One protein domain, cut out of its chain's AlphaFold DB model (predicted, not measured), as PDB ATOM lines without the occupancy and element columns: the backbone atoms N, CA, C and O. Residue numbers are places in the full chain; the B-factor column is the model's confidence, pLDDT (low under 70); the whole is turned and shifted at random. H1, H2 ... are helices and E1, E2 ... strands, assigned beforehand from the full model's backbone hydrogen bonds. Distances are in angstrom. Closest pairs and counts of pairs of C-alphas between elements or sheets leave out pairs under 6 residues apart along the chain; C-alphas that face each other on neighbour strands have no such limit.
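Overview. This is residues 2 to 64 of the 64 residues of an uncharacterized protein of Orchesella cincta (UniProt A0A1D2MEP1). A long single helix, H1, sticks out as a handle from a small head of loops around a two-stranded hairpin, E1 and E2. Residues 2 to 22 of H1 stand free; the head holds the other 42 residues and spans 31 by 17 by 12 A. The printed part has 63 residues with one named helix and two named strands, in the order H1, E1, E2, an antiparallel sheet E1 - E2, class mixed, under half of the residues in named elements. It is extended, a rod of 63 by 19 by 13 A, radius of gyration of the C-alphas 17.9 A.

Arrangement. In H1, residues 2 to 24, every O i to N i+4 pair is within hydrogen-bond range. E1, residues 33 to 35, and E2, residues 60 to 63, form an antiparallel hairpin at 124 degrees; N 34 and O 61 are 2.9 A apart. H1 and E2 are apart.

Along the chain. H1 is 33.8 A long from C-alpha 2 at (73.300, 35.531, -1.124). E1 measures 7.1 A; E2, 10.1 A, ends with C-alpha 63 at (35.705, 30.799, 29.401).

Size, cuts and confidence. The C-alphas of Thr 2 and Gly 57, the two farthest apart, are 63.3 A apart. The printed part has no cut. E1 to E2 is a long link. Residues 2 to 3, 18 to 27, 36 to 45 and 49 to 50 have pLDDT under 70.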
ATOM      1  N   THR A   2      73.370  34.906  -2.467       63.75
ATOM      2  CA  THR A   2      73.300  35.531  -1.124       63.75
ATOM      3  C   THR A   2      71.913  36.053  -0.714       63.75
ATOM      4  O   THR A   2      71.523  35.872   0.434       63.75
ATOM      5  N   ASN A   3      71.126  36.618  -1.640       69.06
ATOM      6  CA  ASN A   3      69.775  37.132  -1.340       69.06
ATOM      7  C   ASN A   3      68.786  36.057  -0.854       69.06
ATOM      8  O   ASN A   3      67.957  36.328   0.008       69.06
ATOM      9  N   ILE A   4      68.888  34.831  -1.375       77.31
ATOM     10  CA  ILE A   4      67.997  33.724  -0.987       77.31
ATOM     11  C   ILE A   4      68.318  33.257   0.437       77.31
ATOM     12  O   ILE A   4      67.411  33.003   1.224       77.31
ATOM     13  N   VAL A   5      69.606  33.209   0.786       77.38
ATOM     14  CA  VAL A   5      70.064  32.848   2.135       77.38
ATOM     15  C   VAL A   5      69.583  33.877   3.161       77.38
ATOM     16  O   VAL A   5      69.116  33.507   4.235       77.38
ATOM     17  N   PHE A   6      69.626  35.164   2.805       77.38
ATOM     18  CA  PHE A   6      69.145  36.243   3.666       77.38
ATOM     19  C   PHE A   6      67.634  36.151   3.921       77.38
ATOM     20  O   PHE A   6      67.201  36.247   5.069       77.38
ATOM     21  N   LEU A   7      66.838  35.904   2.874       82.69
ATOM     22  CA  LEU A   7      65.386  35.721   2.986       82.69
ATOM     23  C   LEU A   7      65.018  34.517   3.857       82.69
ATOM     24  O   LEU A   7      64.150  34.623   4.721       82.69
ATOM     25  N   PHE A   8      65.707  33.392   3.666       81.62
ATOM     26  CA  PHE A   8      65.470  32.183   4.450       81.62
ATOM     27  C   PHE A   8      65.761  32.405   5.940       81.62
ATOM     28  O   PHE A   8      64.948  32.047   6.788       81.62
ATOM     29  N   ALA A   9      66.868  33.082   6.260       81.81
ATOM     30  CA  ALA A   9      67.216  33.413   7.639       81.81
ATOM     31  C   ALA A   9      66.151  34.294   8.318       81.81
ATOM     32  O   ALA A   9      65.764  34.021   9.453       81.81
ATOM     33  N   HIS A  10      65.627  35.305   7.618       87.00
ATOM     34  CA  HIS A  10      64.568  36.166   8.161       87.00
ATOM     35  C   HIS A  10      63.278  35.385   8.410       87.00
ATOM     36  O   HIS A  10      62.657  35.534   9.461       87.00
ATOM     37  N   LEU A  11      62.899  34.512   7.477       85.19
ATOM     38  CA  LEU A  11      61.699  33.692   7.599       85.19
ATOM     39  C   LEU A  11      61.791  32.721   8.788       85.19
ATOM     40  O   LEU A  11      60.825  32.571   9.533       85.19
ATOM     41  N   CYS A  12      62.969  32.137   9.030       85.06
ATOM     42  CA  CYS A  12      63.222  31.316  10.214       85.06
ATOM     43  C   CYS A  12      63.082  32.108  11.523       85.06
ATOM     44  O   CYS A  12      62.467  31.610  12.462       85.06
ATOM     45  N   VAL A  13      63.602  33.337  11.593       84.31
ATOM     46  CA  VAL A  13      63.479  34.182  12.795       84.31
ATOM     47  C   VAL A  13      62.016  34.531  13.073       84.31
ATOM     48  O   VAL A  13      61.568  34.416  14.211       84.31
ATOM     49  N   ILE A  14      61.247  34.887  12.040       84.06
ATOM     50  CA  ILE A  14      59.812  35.187  12.172       84.06
ATOM     51  C   ILE A  14      59.044  33.960  12.678       84.06
ATOM     52  O   ILE A  14      58.228  34.078  13.590       84.06
ATOM     53  N   LEU A  15      59.336  32.773  12.137       79.31
ATOM     54  CA  LEU A  15      58.725  31.523  12.590       79.31
ATOM     55  C   LEU A  15      59.030  31.231  14.062       79.31
ATOM     56  O   LEU A  15      58.124  30.864  14.801       79.31
ATOM     57  N   VAL A  16      60.271  31.429  14.514       77.62
ATOM     58  CA  VAL A  16      60.639  31.224  15.925       77.62
ATOM     59  C   VAL A  16      59.892  32.200  16.838       77.62
ATOM     60  O   VAL A  16      59.366  31.784  17.868       77.62
ATOM     61  N   VAL A  17      59.777  33.473  16.451       74.75
ATOM     62  CA  VAL A  17      59.014  34.474  17.216       74.75
ATOM     63  C   VAL A  17      57.532  34.096  17.301       74.75
ATOM     64  O   VAL A  17      56.948  34.174  18.377       74.75
ATOM     65  N   LEU A  18      56.935  33.621  16.205       65.31
ATOM     66  CA  LEU A  18      55.549  33.142  16.194       65.31
ATOM     67  C   LEU A  18      55.354  31.938  17.128       65.31
ATOM     68  O   LEU A  18      54.411  31.920  17.912       65.31
ATOM     69  N   MET A  19      56.269  30.966  17.111       61.34
ATOM     70  CA  MET A  19      56.216  29.795  17.999       61.34
ATOM     71  C   MET A  19      56.350  30.182  19.483       61.34
ATOM     72  O   MET A  19      55.707  29.574  20.338       61.34
ATOM     73  N   VAL A  20      57.141  31.215  19.798       57.75
ATOM     74  CA  VAL A  20      57.251  31.772  21.160       57.75
ATOM     75  C   VAL A  20      55.930  32.394  21.618       57.75
ATOM     76  O   VAL A  20      55.555  32.226  22.776       57.75
ATOM     77  N   GLN A  21      55.179  33.049  20.727       51.31
ATOM     78  CA  GLN A  21      53.842  33.546  21.072       51.31
ATOM     79  C   GLN A  21      52.848  32.408  21.331       51.31
ATOM     80  O   GLN A  21      52.022  32.522  22.232       51.31
ATOM     81  N   VAL A  22      52.975  31.282  20.620       52.88
ATOM     82  CA  VAL A  22      52.123  30.097  20.825       52.88
ATOM     83  C   VAL A  22      52.404  29.418  22.171       52.88
ATOM     84  O   VAL A  22      51.466  29.011  22.848       52.88
ATOM     85  N   GLN A  23      53.663  29.346  22.621       45.38
ATOM     86  CA  GLN A  23      53.975  28.838  23.970       45.38
ATOM     87  C   GLN A  23      53.594  29.819  25.092       45.38
ATOM     88  O   GLN A  23      53.380  29.396  26.226       45.38
ATOM     89  N   GLY A  24      53.468  31.113  24.780       48.38
ATOM     90  CA  GLY A  24      52.930  32.124  25.693       48.38
ATOM     91  C   GLY A  24      51.408  32.069  25.863       48.38
ATOM     92  O   GLY A  24      50.886  32.660  26.805       48.38
ATOM     93  N   GLN A  25      50.688  31.347  25.001       51.12
ATOM     94  CA  GLN A  25      49.242  31.161  25.101       51.12
ATOM     95  C   GLN A  25      48.917  29.825  25.775       51.12
ATOM     96  O   GLN A  25      48.239  28.964  25.225       51.12
ATOM     97  N   ALA A  26      49.360  29.659  27.023       59.25
ATOM     98  CA  ALA A  26      48.839  28.634  27.934       59.25
ATOM     99  C   ALA A  26      47.426  28.995  28.446       59.25
ATOM    100  O   ALA A  26      47.060  28.681  29.579       59.25
ATOM    101  N   CYS A  27      46.654  29.716  27.636       67.06
ATOM    102  CA  CYS A  27      45.387  30.294  28.020       67.06
ATOM    103  C   CYS A  27      44.294  29.918  27.010       67.06
ATOM    104  O   CYS A  27      44.566  29.689  25.833       67.06
ATOM    105  N   ARG A  28      43.064  29.802  27.503       74.06
ATOM    106  CA  ARG A  28      41.869  29.357  26.788       74.06
ATOM    107  C   ARG A  28      41.044  30.541  26.307       74.06
ATOM    108  O   ARG A  28      40.876  31.513  27.039       74.06
ATOM    109  N   PHE A  29      40.514  30.476  25.098       75.94
ATOM    110  CA  PHE A  29      39.644  31.529  24.567       75.94
ATOM    111  C   PHE A  29      38.189  31.345  25.014       75.94
ATOM    112  O   PHE A  29      37.805  30.268  25.469       75.94
ATOM    113  N   ALA A  30      37.372  32.392  24.873       75.56
ATOM    114  CA  ALA A  30      35.944  32.334  25.178       75.56
ATOM    115  C   ALA A  30      35.266  31.146  24.466       75.56
ATOM    116  O   ALA A  30      35.466  30.921  23.270       75.56
ATOM    117  N   GLY A  31      34.482  30.368  25.213       73.31
ATOM    118  CA  GLY A  31      33.842  29.135  24.751       73.31
ATOM    119  C   GLY A  31      34.705  27.871  24.841       73.31
ATOM    120  O   GLY A  31      34.194  26.777  24.599       73.31
ATOM    121  N   GLU A  32      35.982  27.970  25.214       77.88
ATOM    122  CA  GLU A  32      36.801  26.795  25.506       77.88
ATOM    123  C   GLU A  32      36.611  26.310  26.948       77.88
ATOM    124  O   GLU A  32      36.345  27.087  27.867       77.88
ATOM    125  N   GLY A  33      36.754  24.996  27.139       75.88
ATOM    126  CA  GLY A  33      36.611  24.362  28.444       75.88
ATOM    127  C   GLY A  33      37.728  24.769  29.403       75.88
ATOM    128  O   GLY A  33      38.913  24.693  29.072       75.88
ATOM    129  N   CYS A  34      37.342  25.150  30.612       76.56
ATOM    130  CA  CYS A  34      38.234  25.543  31.692       76.56
ATOM    131  C   CYS A  34      37.854  24.804  32.984       76.56
ATOM    132  O   CYS A  34      36.785  24.203  33.091       76.56
ATOM    133  N   ARG A  35      38.760  24.785  33.964       72.38
ATOM    134  CA  ARG A  35      38.590  24.064  35.232       72.38
ATOM    135  C   ARG A  35      38.630  25.052  36.396       72.38
ATOM    136  O   ARG A  35      39.356  26.040  36.318       72.38
ATOM    137  N   THR A  36      37.918  24.762  37.488       63.91
ATOM    138  CA  THR A  36      38.129  25.448  38.773       63.91
ATOM    139  C   THR A  36      39.503  25.077  39.319       63.91
ATOM    140  O   THR A  36      39.684  24.093  40.035       63.91
ATOM    141  N   ALA A  37      40.520  25.826  38.929       56.94
ATOM    142  CA  ALA A  37      41.808  25.789  39.586       56.94
ATOM    143  C   ALA A  37      42.231  27.227  39.837       56.94
ATOM    144  O   ALA A  37      42.261  28.031  38.910       56.94
ATOM    145  N   ASP A  38      42.556  27.528  41.093       49.75
ATOM    146  CA  ASP A  38      42.973  28.862  41.544       49.75
ATOM    147  C   ASP A  38      44.251  29.362  40.844       49.75
ATOM    148  O   ASP A  38      44.614  30.530  40.962       49.75
ATOM    149  N   LEU A  39      44.954  28.481  40.122       53.69
ATOM    150  CA  LEU A  39      46.239  28.746  39.487       53.69
ATOM    151  C   LEU A  39      46.275  28.209  38.051       53.69
ATOM    152  O   LEU A  39      45.974  27.044  37.788       53.69
ATOM    153  N   CYS A  40      46.714  29.076  37.139       57.19
ATOM    154  CA  CYS A  40      47.099  28.734  35.776       57.19
ATOM    155  C   CYS A  40      48.348  27.845  35.800       57.19
ATOM    156  O   CYS A  40      49.465  28.339  35.963       57.19
ATOM    157  N   GLU A  41      48.179  26.539  35.636       56.94
ATOM    158  CA  GLU A  41      49.293  25.602  35.486       56.94
ATOM    159  C   GLU A  41      49.466  25.218  34.010       56.94
ATOM    160  O   GLU A  41      48.509  25.263  33.238       56.94
ATOM    161  N   PRO A  42      50.659  24.782  33.575       50.22
ATOM    162  CA  PRO A  42      50.888  24.343  32.192       50.22
ATOM    163  C   PRO A  42      49.971  23.186  31.746       50.22
ATOM    164  O   PRO A  42      49.725  23.007  30.558       50.22
ATOM    165  N   THR A  43      49.440  22.410  32.692       47.75
ATOM    166  CA  THR A  43      48.438  21.350  32.487       47.75
ATOM    167  C   THR A  43      47.001  21.798  32.782       47.75
ATOM    168  O   THR A  43      46.067  21.031  32.552       47.75
ATOM    169  N   ASN A  44      46.816  23.020  33.287       55.72
ATOM    170  CA  ASN A  44      45.556  23.578  33.768       55.72
ATOM    171  C   ASN A  44      45.376  24.987  33.187       55.72
ATOM    172  O   ASN A  44      45.621  26.015  33.816       55.72
ATOM    173  N   SER A  45      45.020  24.999  31.910       61.53
ATOM    174  CA  SER A  45      44.891  26.194  31.086       61.53
ATOM    175  C   SER A  45      43.701  27.046  31.544       61.53
ATOM    176  O   SER A  45      42.549  26.628  31.413       61.53
ATOM    177  N   CYS A  46      43.995  28.220  32.080       70.38
ATOM    178  CA  CYS A  46      43.036  29.250  32.476       70.38
ATOM    179  C   CYS A  46      42.612  30.112  31.277       70.38
ATOM    180  O   CYS A  46      43.204  30.009  30.211       70.38
ATOM    181  N   CYS A  47      41.591  30.957  31.414       74.44
ATOM    182  CA  CYS A  47      41.100  31.785  30.308       74.44
ATOM    183  C   CYS A  47      42.079  32.925  29.962       74.44
ATOM    184  O   CYS A  47      42.650  33.546  30.853       74.44
ATOM    185  N   CYS A  48      42.289  33.207  28.670       73.25
ATOM    186  CA  CYS A  48      43.137  34.309  28.187       73.25
ATOM    187  C   CYS A  48      42.585  35.681  28.582       73.25
ATOM    188  O   CYS A  48      43.336  36.635  28.767       73.25
ATOM    189  N   SER A  49      41.265  35.774  28.682       65.88
ATOM    190  CA  SER A  49      40.518  36.925  29.162       65.88
ATOM    191  C   SER A  49      39.266  36.410  29.857       65.88
ATOM    192  O   SER A  49      38.704  35.417  29.402       65.88
ATOM    193  N   GLY A  50      38.828  37.089  30.916       65.00
ATOM    194  CA  GLY A  50      37.622  36.708  31.652       65.00
ATOM    195  C   GLY A  50      37.855  35.632  32.713       65.00
ATOM    196  O   GLY A  50      38.972  35.157  32.926       65.00
ATOM    197  N   GLU A  51      36.780  35.289  33.415       72.19
ATOM    198  CA  GLU A  51      36.762  34.226  34.417       72.19
ATOM    199  C   GLU A  51      36.245  32.923  33.794       72.19
ATOM    200  O   GLU A  51      35.522  32.922  32.796       72.19
ATOM    201  N   CYS A  52      36.640  31.796  34.382       77.00
ATOM    202  CA  CYS A  52      36.060  30.506  34.036       77.00
ATOM    203  C   CYS A  52      34.664  30.419  34.662       77.00
ATOM    204  O   CYS A  52      34.545  30.388  35.888       77.00
ATOM    205  N   ASP A  53      33.618  30.381  33.838       82.12
ATOM    206  CA  ASP A  53      32.238  30.264  34.302       82.12
ATOM    207  C   ASP A  53      31.940  28.823  34.686       82.12
ATOM    208  O   ASP A  53      31.656  27.969  33.838       82.12
ATOM    209  N   VAL A  54      32.067  28.552  35.982       78.44
ATOM    210  CA  VAL A  54      31.807  27.240  36.555       78.44
ATOM    211  C   VAL A  54      30.574  27.313  37.437       78.44
ATOM    212  O   VAL A  54      30.540  28.029  38.438       78.44
ATOM    213  N   GLY A  55      29.556  26.528  37.081       77.44
ATOM    214  CA  GLY A  55      28.335  26.431  37.866       77.44
ATOM    215  C   GLY A  55      28.598  25.905  39.286       77.44
ATOM    216  O   GLY A  55      29.553  25.154  39.515       77.44
ATOM    217  N   PRO A  56      27.740  26.243  40.264       77.12
ATOM    218  CA  PRO A  56      27.913  25.802  41.645       77.12
ATOM    219  C   PRO A  56      27.962  24.268  41.734       77.12
ATOM    220  O   PRO A  56      27.039  23.576  41.305       77.12
ATOM    221  N   GLY A  57      29.053  23.737  42.296       76.00
ATOM    222  CA  GLY A  57      29.290  22.294  42.443       76.00
ATOM    223  C   GLY A  57      29.901  21.598  41.220       76.00
ATOM    224  O   GLY A  57      30.079  20.382  41.251       76.00
ATOM    225  N   GLN A  58      30.239  22.332  40.157       75.81
ATOM    226  CA  GLN A  58      30.929  21.790  38.986       75.81
ATOM    227  C   GLN A  58      32.449  21.970  39.118       75.81
ATOM    228  O   GLN A  58      32.937  22.935  39.702       75.81
ATOM    229  N   ALA A  59      33.214  21.016  38.587       74.19
ATOM    230  CA  ALA A  59      34.678  21.102  38.545       74.19
ATOM    231  C   ALA A  59      35.200  21.727  37.236       74.19
ATOM    232  O   ALA A  59      36.387  22.021  37.128       74.19
ATOM    233  N   TRP A  60      34.326  21.910  36.242       78.44
ATOM    234  CA  TRP A  60      34.653  22.357  34.887       78.44
ATOM    235  C   TRP A  60      33.586  23.328  34.388       78.44
ATOM    236  O   TRP A  60      32.422  23.194  34.761       78.44
ATOM    237  N   GLY A  61      33.984  24.254  33.526       82.38
ATOM    238  CA  GLY A  61      33.129  25.273  32.933       82.38
ATOM    239  C   GLY A  61      33.689  25.770  31.608       82.38
ATOM    240  O   GLY A  61      34.482  25.073  30.968       82.38
ATOM    241  N   PHE A  62      33.287  26.971  31.202       81.00
ATOM    242  CA  PHE A  62      33.737  27.590  29.954       81.00
ATOM    243  C   PHE A  62      34.258  29.004  30.188       81.00
ATOM    244  O   PHE A  62      33.786  29.711  31.074       81.00
ATOM    245  N   CYS A  63      35.235  29.419  29.389       79.75
ATOM    246  CA  CYS A  63      35.705  30.799  29.401       79.75
ATOM    247  C   CYS A  63      34.641  31.740  28.831       79.75
ATOM    248  O   CYS A  63      34.046  31.420  27.796       79.75
ATOM    249  N   GLN A  64      34.423  32.881  29.489       73.12
ATOM    250  CA  GLN A  64      33.528  33.943  29.011       73.12
ATOM    251  C   GLN A  64      34.235  34.963  28.117       73.12
ATOM    252  O   GLN A  64      35.426  35.262  28.363       73.12
TER     253      GLN A  64